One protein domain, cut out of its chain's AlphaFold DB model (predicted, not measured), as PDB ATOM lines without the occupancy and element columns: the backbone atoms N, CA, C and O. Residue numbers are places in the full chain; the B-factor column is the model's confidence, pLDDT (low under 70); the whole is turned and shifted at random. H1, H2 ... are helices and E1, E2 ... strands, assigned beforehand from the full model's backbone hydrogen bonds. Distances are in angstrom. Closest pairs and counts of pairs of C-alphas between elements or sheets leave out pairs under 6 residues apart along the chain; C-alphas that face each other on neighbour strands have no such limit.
ATOM      1  N   LYS A  32     139.484 207.061 166.650       72.62
ATOM      2  CA  LYS A  32     139.881 206.187 167.747       72.62
ATOM      3  C   LYS A  32     141.154 205.395 167.434       72.62
ATOM      4  O   LYS A  32     142.065 205.403 168.255       72.62
ATOM      5  N   GLU A  33     141.245 204.759 166.264       72.38
ATOM      6  CA  GLU A  33     142.445 204.009 165.869       72.38
ATOM      7  C   GLU A  33     143.634 204.948 165.664       72.38
ATOM      8  O   GLU A  33     144.741 204.635 166.095       72.38
ATOM      9  N   ARG A  34     143.400 206.143 165.106       70.62
ATOM     10  CA  ARG A  34     144.429 207.187 164.958       70.62
ATOM     11  C   ARG A  34     145.033 207.628 166.291       70.62
ATOM     12  O   ARG A  34     146.240 207.839 166.366       70.62
ATOM     13  N   ARG A  35     144.221 207.728 167.346       75.19
ATOM     14  CA  ARG A  35     144.697 208.054 168.701       75.19
ATOM     15  C   ARG A  35     145.464 206.917 169.368       75.19
ATOM     16  O   ARG A  35     146.192 207.173 170.323       75.19
ATOM     17  N   GLU A  36     145.319 205.681 168.894       77.25
ATOM     18  CA  GLU A  36     146.076 204.525 169.389       77.25
ATOM     19  C   GLU A  36     147.436 204.343 168.697       77.25
ATOM     20  O   GLU A  36     148.225 203.510 169.151       77.25
ATOM     21  N   VAL A  37     147.728 205.124 167.649       76.44
ATOM     22  CA  VAL A  37     149.015 205.094 166.944       76.44
ATOM     23  C   VAL A  37     150.073 205.847 167.737       76.44
ATOM     24  O   VAL A  37     149.922 207.033 168.034       76.44
ATOM     25  N   VAL A  38     151.161 205.143 168.037       82.25
ATOM     26  CA  VAL A  38     152.344 205.698 168.694       82.25
ATOM     27  C   VAL A  38     153.443 205.878 167.657       82.25
ATOM     28  O   VAL A  38     153.882 204.903 167.047       82.25
ATOM     29  N   TRP A  39     153.878 207.119 167.475       82.56
ATOM     30  CA  TRP A  39     154.957 207.484 166.560       82.56
ATOM     31  C   TRP A  39     156.288 207.406 167.286       82.56
ATOM     32  O   TRP A  39     156.383 207.935 168.384       82.56
ATOM     33  N   LYS A  40     157.306 206.780 166.693       82.69
ATOM     34  CA  LYS A  40     158.651 206.726 167.293       82.69
ATOM     35  C   LYS A  40     159.664 207.650 166.642       82.69
ATOM     36  O   LYS A  40     160.686 207.972 167.241       82.69
ATOM     37  N   ASP A  41     159.334 208.131 165.452       79.56
ATOM     38  CA  ASP A  41     160.191 208.982 164.653       79.56
ATOM     39  C   ASP A  41     159.614 210.388 164.578       79.56
ATOM     40  O   ASP A  41     158.535 210.632 164.028       79.56
ATOM     41  N   LEU A  42     160.366 211.350 165.113       76.81
ATOM     42  CA  LEU A  42     159.961 212.751 165.094       76.81
ATOM     43  C   LEU A  42     159.788 213.267 163.660       76.81
ATOM     44  O   LEU A  42     158.859 214.021 163.382       76.81
ATOM     45  N   LYS A  43     160.647 212.833 162.731       77.12
ATOM     46  CA  LYS A  43     160.583 213.238 161.319       77.12
ATOM     47  C   LYS A  43     159.262 212.811 160.669       77.12
ATOM     48  O   LYS A  43     158.629 213.614 159.984       77.12
ATOM     49  N   GLU A  44     158.810 211.587 160.935       74.00
ATOM     50  CA  GLU A  44     157.518 211.093 160.449       74.00
ATOM     51  C   GLU A  44     156.347 211.817 161.111       74.00
ATOM     52  O   GLU A  44     155.399 212.231 160.436       74.00
ATOM     53  N   ALA A  45     156.439 212.022 162.426       76.81
ATOM     54  CA  ALA A  45     155.425 212.738 163.176       76.81
ATOM     55  C   ALA A  45     155.229 214.160 162.627       76.81
ATOM     56  O   ALA A  45     154.097 214.606 162.446       76.81
ATOM     57  N   LEU A  46     156.313 214.858 162.279       77.50
ATOM     58  CA  LEU A  46     156.255 216.196 161.684       77.50
ATOM     59  C   LEU A  46     155.573 216.204 160.312       77.50
ATOM     60  O   LEU A  46     154.790 217.116 160.032       77.50
ATOM     61  N   GLY A  47     155.796 215.172 159.493       75.38
ATOM     62  CA  GLY A  47     155.081 214.985 158.227       75.38
ATOM     63  C   GLY A  47     153.575 214.776 158.415       75.38
ATOM     64  O   GLY A  47     152.772 215.198 157.583       75.38
ATOM     65  N   ARG A  48     153.168 214.191 159.548       73.06
ATOM     66  CA  ARG A  48     151.775 213.835 159.862       73.06
ATOM     67  C   ARG A  48     151.206 214.594 161.055       73.06
ATOM     68  O   ARG A  48     150.253 214.127 161.665       73.06
ATOM     69  N   ARG A  49     151.715 215.790 161.349       75.06
ATOM     70  CA  ARG A  49     151.396 216.608 162.539       75.06
ATOM     71  C   ARG A  49     149.911 216.752 162.903       75.06
ATOM     72  O   ARG A  49     149.584 216.900 164.074       75.06
ATOM     73  N   SER A  50     149.008 216.682 161.923       74.25
ATOM     74  CA  SER A  50     147.549 216.743 162.123       74.25
ATOM     75  C   SER A  50     146.921 215.435 162.630       74.25
ATOM     76  O   SER A  50     145.749 215.430 163.004       74.25
ATOM     77  N   HIS A  51     147.679 214.338 162.624       74.69
ATOM     78  CA  HIS A  51     147.258 212.968 162.930       74.69
ATOM     79  C   HIS A  51     148.112 212.297 164.023       74.69
ATOM     80  O   HIS A  51     147.919 211.115 164.303       74.69
ATOM     81  N   VAL A  52     149.057 213.019 164.631       79.31
ATOM     82  CA  VAL A  52     149.912 212.503 165.710       79.31
ATOM     83  C   VAL A  52     149.292 212.891 167.045       79.31
ATOM     84  O   VAL A  52     149.193 214.074 167.355       79.31
ATOM     85  N   TYR A  53     148.896 211.887 167.825       85.00
ATOM     86  CA  TYR A  53     148.337 212.058 169.171       85.00
ATOM     87  C   TYR A  53     149.277 211.523 170.254       85.00
ATOM     88  O   TYR A  53     149.385 212.125 171.320       85.00
ATOM     89  N   GLN A  54     149.972 210.415 169.977       85.00
ATOM     90  CA  GLN A  54     150.983 209.835 170.860       85.00
ATOM     91  C   GLN A  54     152.331 209.778 170.141       85.00
ATOM     92  O   GLN A  54     152.440 209.207 169.054       85.00
ATOM     93  N   LEU A  55     153.352 210.353 170.760       84.06
ATOM     94  CA  LEU A  55     154.722 210.377 170.269       84.06
ATOM     95  C   LEU A  55     155.624 209.761 171.338       84.06
ATOM     96  O   LEU A  55     155.617 210.206 172.474       84.06
ATOM     97  N   ASP A  56     156.375 208.731 170.989       86.38
ATOM     98  CA  ASP A  56     157.301 208.008 171.855       86.38
ATOM     99  C   ASP A  56     158.710 208.150 171.289       86.38
ATOM    100  O   ASP A  56     159.140 207.388 170.430       86.38
ATOM    101  N   LEU A  57     159.429 209.154 171.769       79.50
ATOM    102  CA  LEU A  57     160.847 209.335 171.493       79.50
ATOM    103  C   LEU A  57     161.696 208.770 172.631       79.50
ATOM    104  O   LEU A  57     162.831 209.210 172.805       79.50
ATOM    105  N   SER A  58     161.169 207.846 173.438       84.62
ATOM    106  CA  SER A  58     161.939 207.287 174.540       84.62
ATOM    107  C   SER A  58     163.150 206.515 174.015       84.62
ATOM    108  O   SER A  58     163.085 205.859 172.974       84.62
ATOM    109  N   ARG A  59     164.276 206.581 174.734       83.38
ATOM    110  CA  ARG A  59     165.519 205.859 174.385       83.38
ATOM    111  C   ARG A  59     166.064 206.176 172.987       83.38
ATOM    112  O   ARG A  59     166.722 205.331 172.387       83.38
ATOM    113  N   GLN A  60     165.821 207.379 172.473       78.75
ATOM    114  CA  GLN A  60     166.324 207.812 171.166       78.75
ATOM    115  C   GLN A  60     167.701 208.501 171.250       78.75
ATOM    116  O   GLN A  60     168.216 208.975 170.238       78.75
ATOM    117  N   GLY A  61     168.312 208.583 172.442       76.38
ATOM    118  CA  GLY A  61     169.611 209.242 172.641       76.38
ATOM    119  C   GLY A  61     169.589 210.724 172.248       76.38
ATOM    120  O   GLY A  61     170.600 211.283 171.815       76.38
ATOM    121  N   LEU A  62     168.414 211.359 172.323       73.56
ATOM    122  CA  LEU A  62     168.237 212.735 171.880       73.56
ATOM    123  C   LEU A  62     168.995 213.675 172.808       73.56
ATOM    124  O   LEU A  62     168.601 213.855 173.951       73.56
ATOM    125  N   LYS A  63     170.028 214.330 172.276       73.94
ATOM    126  CA  LYS A  63     170.785 215.375 172.979       73.94
ATOM    127  C   LYS A  63     170.056 216.706 173.045       73.94
ATOM    128  O   LYS A  63     170.193 217.452 174.002       73.94
ATOM    129  N   LYS A  64     169.279 217.042 172.020       70.31
ATOM    130  CA  LYS A  64     168.471 218.262 171.975       70.31
ATOM    131  C   LYS A  64     167.173 217.955 171.254       70.31
ATOM    132  O   LYS A  64     167.171 217.241 170.254       70.31
ATOM    133  N   LEU A  65     166.082 218.532 171.739       67.56
ATOM    134  CA  LEU A  65     164.810 218.510 171.033       67.56
ATOM    135  C   LEU A  65     164.742 219.690 170.062       67.56
ATOM    136  O   LEU A  65     164.942 220.831 170.485       67.56
ATOM    137  N   PRO A  66     164.471 219.453 168.769       67.00
ATOM    138  CA  PRO A  66     164.292 220.544 167.826       67.00
ATOM    139  C   PRO A  66     162.995 221.290 168.146       67.00
ATOM    140  O   PRO A  66     161.975 220.674 168.451       67.00
ATOM    141  N   ALA A  67     163.005 222.619 168.006       67.44
ATOM    142  CA  ALA A  67     161.816 223.460 168.192       67.44
ATOM    143  C   ALA A  67     160.648 223.052 167.272       67.44
ATOM    144  O   ALA A  67     159.487 223.341 167.557       67.44
ATOM    145  N   GLU A  68     160.949 222.335 166.186       67.00
ATOM    146  CA  GLU A  68     159.967 221.789 165.260       67.00
ATOM    147  C   GLU A  68     158.996 220.808 165.903       67.00
ATOM    148  O   GLU A  68     157.859 220.767 165.444       67.00
ATOM    149  N   ILE A  69     159.377 220.093 166.976       73.50
ATOM    150  CA  ILE A  69     158.427 219.244 167.712       73.50
ATOM    151  C   ILE A  69     157.193 220.056 168.108       73.50
ATOM    152  O   ILE A  69     156.075 219.574 168.005       73.50
ATOM    153  N   GLY A  70     157.373 221.346 168.381       68.12
ATOM    154  CA  GLY A  70     156.295 222.269 168.668       68.12
ATOM    155  C   GLY A  70     155.301 222.583 167.567       68.12
ATOM    156  O   GLY A  70     154.270 223.200 167.817       68.12
ATOM    157  N   ARG A  71     155.570 222.136 166.344       71.12
ATOM    158  CA  ARG A  71     154.621 222.196 165.231       71.12
ATOM    159  C   ARG A  71     153.593 221.061 165.286       71.12
ATOM    160  O   ARG A  71     152.748 221.002 164.397       71.12
ATOM    161  N   LEU A  72     153.673 220.157 166.267       75.50
ATOM    162  CA  LEU A  72     152.766 219.021 166.465       75.50
ATOM    163  C   LEU A  72     151.556 219.382 167.340       75.50
ATOM    164  O   LEU A  72     151.297 218.785 168.371       75.50
ATOM    165  N   ASN A  73     150.742 220.334 166.923       73.56
ATOM    166  CA  ASN A  73     149.660 220.903 167.736       73.56
ATOM    167  C   ASN A  73     148.483 219.955 168.102       73.56
ATOM    168  O   ASN A  73     147.525 220.411 168.720       73.56
ATOM    169  N   LYS A  74     148.529 218.663 167.744       80.19
ATOM    170  CA  LYS A  74     147.549 217.632 168.150       80.19
ATOM    171  C   LYS A  74     148.102 216.556 169.094       80.19
ATOM    172  O   LYS A  74     147.335 215.694 169.520       80.19
ATOM    173  N   VAL A  75     149.397 216.588 169.414       81.12
ATOM    174  CA  VAL A  75     149.996 215.604 170.324       81.12
ATOM    175  C   VAL A  75     149.451 215.821 171.730       81.12
ATOM    176  O   VAL A  75     149.561 216.908 172.292       81.12
ATOM    177  N   GLU A  76     148.864 214.766 172.284       85.31
ATOM    178  CA  GLU A  76     148.341 214.723 173.650       85.31
ATOM    179  C   GLU A  76     149.351 214.079 174.601       85.31
ATOM    180  O   GLU A  76     149.399 214.438 175.774       85.31
ATOM    181  N   VAL A  77     150.153 213.125 174.114       84.69
ATOM    182  CA  VAL A  77     151.153 212.408 174.915       84.69
ATOM    183  C   VAL A  77     152.483 212.373 174.174       84.69
ATOM    184  O   VAL A  77     152.549 211.889 173.044       84.69
ATOM    185  N   CYS A  78     153.546 212.837 174.825       83.75
ATOM    186  CA  CYS A  78     154.912 212.772 174.318       83.75
ATOM    187  C   CYS A  78     155.804 212.071 175.342       83.75
ATOM    188  O   CYS A  78     155.984 212.591 176.434       83.75
ATOM    189  N   ASP A  79     156.382 210.925 175.006       84.25
ATOM    190  CA  ASP A  79     157.359 210.234 175.840       84.25
ATOM    191  C   ASP A  79     158.773 210.590 175.381       84.25
ATOM    192  O   ASP A  79     159.143 210.365 174.231       84.25
ATOM    193  N   LEU A  80     159.545 211.212 176.264       76.94
ATOM    194  CA  LEU A  80     160.945 211.570 176.063       76.94
ATOM    195  C   LEU A  80     161.848 210.801 177.030       76.94
ATOM    196  O   LEU A  80     163.021 211.156 177.175       76.94
ATOM    197  N   SER A  81     161.318 209.772 177.693       80.00
ATOM    198  CA  SER A  81     162.038 209.083 178.749       80.00
ATOM    199  C   SER A  81     163.308 208.424 178.241       80.00
ATOM    200  O   SER A  81     163.386 207.913 177.125       80.00
ATOM    201  N   GLN A  82     164.344 208.432 179.073       78.38
ATOM    202  CA  GLN A  82     165.636 207.835 178.728       78.38
ATOM    203  C   GLN A  82     166.307 208.426 177.477       78.38
ATOM    204  O   GLN A  82     166.939 207.704 176.707       78.38
ATOM    205  N   ASN A  83     166.171 209.730 177.256       77.62
ATOM    206  CA  ASN A  83     167.030 210.451 176.325       77.62
ATOM    207  C   ASN A  83     168.178 211.135 177.060       77.62
ATOM    208  O   ASN A  83     168.011 211.614 178.180       77.62
ATOM    209  N   ASP A  84     169.313 211.253 176.380       73.81
ATOM    210  CA  ASP A  84     170.479 211.998 176.848       73.81
ATOM    211  C   ASP A  84     170.325 213.496 176.567       73.81
ATOM    212  O   ASP A  84     171.237 214.094 176.000       73.81
ATOM    213  N   LEU A  85     169.161 214.087 176.887       70.06
ATOM    214  CA  LEU A  85     168.898 215.508 176.646       70.06
ATOM    215  C   LEU A  85     169.978 216.311 177.371       70.06
ATOM    216  O   LEU A  85     170.013 216.403 178.596       70.06
ATOM    217  N   ASP A  86     170.918 216.792 176.568       57.66
ATOM    218  CA  ASP A  86     172.237 217.227 176.969       57.66
ATOM    219  C   ASP A  86     172.061 218.597 177.617       57.66
ATOM    220  O   ASP A  86     171.667 219.575 176.972       57.66
ATOM    221  N   HIS A  87     172.344 218.645 178.915       51.69
ATOM    222  CA  HIS A  87     172.348 219.845 179.747       51.69
ATOM    223  C   HIS A  87     173.467 220.840 179.372       51.69
ATOM    224  O   HIS A  87     173.675 221.823 180.082       51.69
ATOM    225  N   ASP A  88     174.185 220.628 178.263       46.09
ATOM    226  CA  ASP A  88     175.407 221.346 177.873       46.09
ATOM    227  C   ASP A  88     175.159 222.777 177.332       46.09
ATOM    228  O   ASP A  88     175.688 223.210 176.308       46.09
ATOM    229  N   GLY A  89     174.309 223.548 178.013       47.25
ATOM    230  CA  GLY A  89     174.171 224.990 177.788       47.25
ATOM    231  C   GLY A  89     172.906 225.650 178.338       47.25
ATOM    232  O   GLY A  89     172.782 226.867 178.231       47.25
ATOM    233  N   LEU A  90     171.964 224.895 178.909       42.00
ATOM    234  CA  LEU A  90     170.707 225.411 179.466       42.00
ATOM    235  C   LEU A  90     170.335 224.627 180.736       42.00
ATOM    236  O   LEU A  90     170.740 223.473 180.875       42.00
ATOM    237  N   PRO A  91     169.640 225.278 181.685       43.91
ATOM    238  CA  PRO A  91     169.696 224.958 183.107       43.91
ATOM    239  C   PRO A  91     169.413 223.487 183.407       43.91
ATOM    240  O   PRO A  91     168.491 222.892 182.863       43.91
ATOM    241  N   GLU A  92     170.199 222.966 184.341       53.66
ATOM    242  CA  GLU A  92     170.074 221.740 185.149       53.66
ATOM    243  C   GLU A  92     168.637 221.345 185.570       53.66
ATOM    244  O   GLU A  92     168.390 220.204 185.949       53.66
ATOM    245  N   ASP A  93     167.663 222.250 185.438       54.06
ATOM    246  CA  ASP A  93     166.264 222.046 185.784       54.06
ATOM    247  C   ASP A  93     165.412 221.588 184.576       54.06
ATOM    248  O   ASP A  93     165.093 222.397 183.691       54.06
ATOM    249  N   PRO A  94     164.891 220.345 184.561       51.78
ATOM    250  CA  PRO A  94     163.964 219.882 183.521       51.78
ATOM    251  C   PRO A  94     162.676 220.726 183.454       51.78
ATOM    252  O   PRO A  94     161.987 220.748 182.434       51.78
ATOM    253  N   ARG A  95     162.358 221.500 184.506       51.38
ATOM    254  CA  ARG A  95     161.229 222.452 184.543       51.38
ATOM    255  C   ARG A  95     161.448 223.683 183.660       51.38
ATOM    256  O   ARG A  95     160.477 224.241 183.147       51.38
ATOM    257  N   ALA A  96     162.693 224.114 183.462       53.19
ATOM    258  CA  ALA A  96     163.021 225.222 182.568       53.19
ATOM    259  C   ALA A  96     162.868 224.807 181.097       53.19
ATOM    260  O   ALA A  96     162.337 225.562 180.281       53.19
ATOM    261  N   GLN A  97     163.208 223.555 180.784       55.06
ATOM    262  CA  GLN A  97     162.930 222.959 179.480       55.06
ATOM    263  C   GLN A  97     161.426 222.734 179.278       55.06
ATOM    264  O   GLN A  97     160.872 223.125 178.247       55.06
ATOM    265  N   ALA A  98     160.739 222.242 180.314       53.16
ATOM    266  CA  ALA A  98     159.285 222.138 180.350       53.16
ATOM    267  C   ALA A  98     158.584 223.499 180.213       53.16
ATOM    268  O   ALA A  98     157.444 223.535 179.775       53.16
ATOM    269  N   SER A  99     159.231 224.622 180.546       58.84
ATOM    270  CA  SER A  99     158.642 225.960 180.384       58.84
ATOM    271  C   SER A  99     158.551 226.365 178.912       58.84
ATOM    272  O   SER A  99     157.523 226.892 178.494       58.84
ATOM    273  N   SER A 100     159.564 226.029 178.105       61.34
ATOM    274  CA  SER A 100     159.469 226.150 176.641       61.34
ATOM    275  C   SER A 100     158.480 225.126 176.080       61.34
ATOM    276  O   SER A 100     157.645 225.456 175.244       61.34
ATOM    277  N   PHE A 101     158.499 223.897 176.600       62.03
ATOM    278  CA  PHE A 101     157.603 222.831 176.151       62.03
ATOM    279  C   PHE A 101     156.128 223.101 176.446       62.03
ATOM    280  O   PHE A 101     155.296 222.837 175.597       62.03
ATOM    281  N   LYS A 102     155.799 223.667 177.605       60.75
ATOM    282  CA  LYS A 102     154.438 224.044 178.007       60.75
ATOM    283  C   LYS A 102     153.950 225.295 177.275       60.75
ATOM    284  O   LYS A 102     152.751 225.485 177.118       60.75
ATOM    285  N   GLN A 103     154.867 226.141 176.807       64.75
ATOM    286  CA  GLN A 103     154.539 227.259 175.919       64.75
ATOM    287  C   GLN A 103     154.214 226.778 174.499       64.75
ATOM    288  O   GLN A 103     153.372 227.360 173.822       64.75
ATOM    289  N   ILE A 104     154.868 225.702 174.074       63.53
ATOM    290  CA  ILE A 104     154.682 225.069 172.774       63.53
ATOM    291  C   ILE A 104     153.466 224.119 172.771       63.53
ATOM    292  O   ILE A 104     152.681 224.107 171.827       63.53
ATOM    293  N   PHE A 105     153.298 223.346 173.841       65.50
ATOM    294  CA  PHE A 105     152.211 222.406 174.069       65.50
ATOM    295  C   PHE A 105     151.600 222.630 175.460       65.50
ATOM    296  O   PHE A 105     151.991 221.980 176.433       65.50
ATOM    297  N   PRO A 106     150.634 223.548 175.586       64.88
ATOM    298  CA  PRO A 106     150.020 223.850 176.878       64.88
ATOM    299  C   PRO A 106     149.237 222.667 177.469       64.88
ATOM    300  O   PRO A 106     149.181 222.540 178.693       64.88
ATOM    301  N   ASP A 107     148.713 221.784 176.612       70.88
ATOM    302  CA  ASP A 107     147.835 220.665 176.979       70.88
ATOM    303  C   ASP A 107     148.438 219.271 176.705       70.88
ATOM    304  O   ASP A 107     147.771 218.258 176.909       70.88
ATOM    305  N   CYS A 108     149.697 219.182 176.256       71.00
ATOM    306  CA  CYS A 108     150.355 217.891 176.025       71.00
ATOM    307  C   CYS A 108     150.962 217.345 177.318       71.00
ATOM    308  O   CYS A 108     151.735 218.018 178.005       71.00
ATOM    309  N   GLN A 109     150.696 216.077 177.608       80.12
ATOM    310  CA  GLN A 109     151.366 215.333 178.658       80.12
ATOM    311  C   GLN A 109     152.738 214.858 178.170       80.12
ATOM    312  O   GLN A 109     152.843 213.916 177.389       80.12
ATOM    313  N   VAL A 110     153.798 215.519 178.633       75.94
ATOM    314  CA  VAL A 110     155.184 215.114 178.364       75.94
ATOM    315  C   VAL A 110     155.678 214.201 179.489       75.94
ATOM    316  O   VAL A 110     155.586 214.566 180.662       75.94
ATOM    317  N   LEU A 111     156.185 213.022 179.136       79.38
ATOM    318  CA  LEU A 111     156.846 212.068 180.024       79.38
ATOM    319  C   LEU A 111     158.364 212.210 179.848       79.38
ATOM    320  O   LEU A 111     158.834 212.372 178.722       79.38
TER     321      LEU A 111
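AT A GLANCE: This is residues 32 to 111 of the 112 residues of an uncharacterized protein of Guillardia theta (strain CCMP2712) (UniProt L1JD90). The chain is wound in loose stacked turns: the short strands E1, E2 and E3 lie side by side as a small parallel wall along one side, and H2, H3 and H4 follow one another along the other side of the coil. H1 lies off at one end of the long axis, and the loop of residues 80 to 93, between E2 and H4, reaches toward the other end. The printed part has 80 residues, with four named helices and three named strands in the order H1 H2 E1 H3 E2 H4 E3, the sheet having the order E1 E2 E3. The class is mixed, helices and strands, with under half of the residues in named elements. The whole is compact, with a radius of gyration of the C-alphas of 12.3 A, and elongated, spanning 38 by 24 by 19 A.

HOW THE PARTS SIT: H1, residues 32 to 35, is not on the sheet; its closest C-alpha to E1, residues 54 to 56, is that of Arg 35, 6.9 A from that of Gln 54. Residues 38 to 39 pair in parallel with residues 54 to 55 of E1. H2, residues 42 to 47, and H3, residues 67 to 71, touch, their closest C-alphas being those of Leu 46 and Ile 69, 7.1 A apart. E1 and E2, residues 77 to 79, are parallel at 3 degrees, with N 55 and O 77 at 2.9 A, within hydrogen-bond range. E2 is the inner strand; E3, residues 109 to 111, is parallel to it at 12 degrees, with N 111 and O 78 at 2.7 A, also within range. E1, H3, E2 and E2, H4, E3 are strand-helix-strand units, parallel neighbour strands with a helix between, each with a right-handed crossover. H4, residues 94 to 104, and H3 are close but not clearly touching; the closest C-alphas, of Gly 70 and Ile 104, are 5.2 A apart. H2 and H4 are only just not on the sheet, each with 4 pairs of C-alphas within 10 A of it. Every O i to N i+4 pair is within range in H2, 6 of 7 in H4 and 0 of 1 in H3, where 2 of 2 O i to N i+3 pairs are; H1 is too short for an i+4 pair.

IN THESE COORDINATES: H1 begins at C-alpha 32, (139.881, 206.187, 167.747), and measures 5.3 A. H2 measures 8.7 A, E1 6.7 A, H3 7.9 A and E2 6.6 A. H4 begins at C-alpha 94, (163.964, 219.882, 183.521), and measures 15.1 A. E3 measures 6.5 A and ends at C-alpha 111, (156.846, 212.068, 180.024).

THE WHOLE: The C-alphas farthest apart, of Lys 32 and Gly 89, are 40.4 A apart. The printed part has no cut, and the link from E2 to H4 is long, with 14 residues. The mean pLDDT of the printed part is 71.2; residues 65 to 68, 70 and 86 to 106 are under 70.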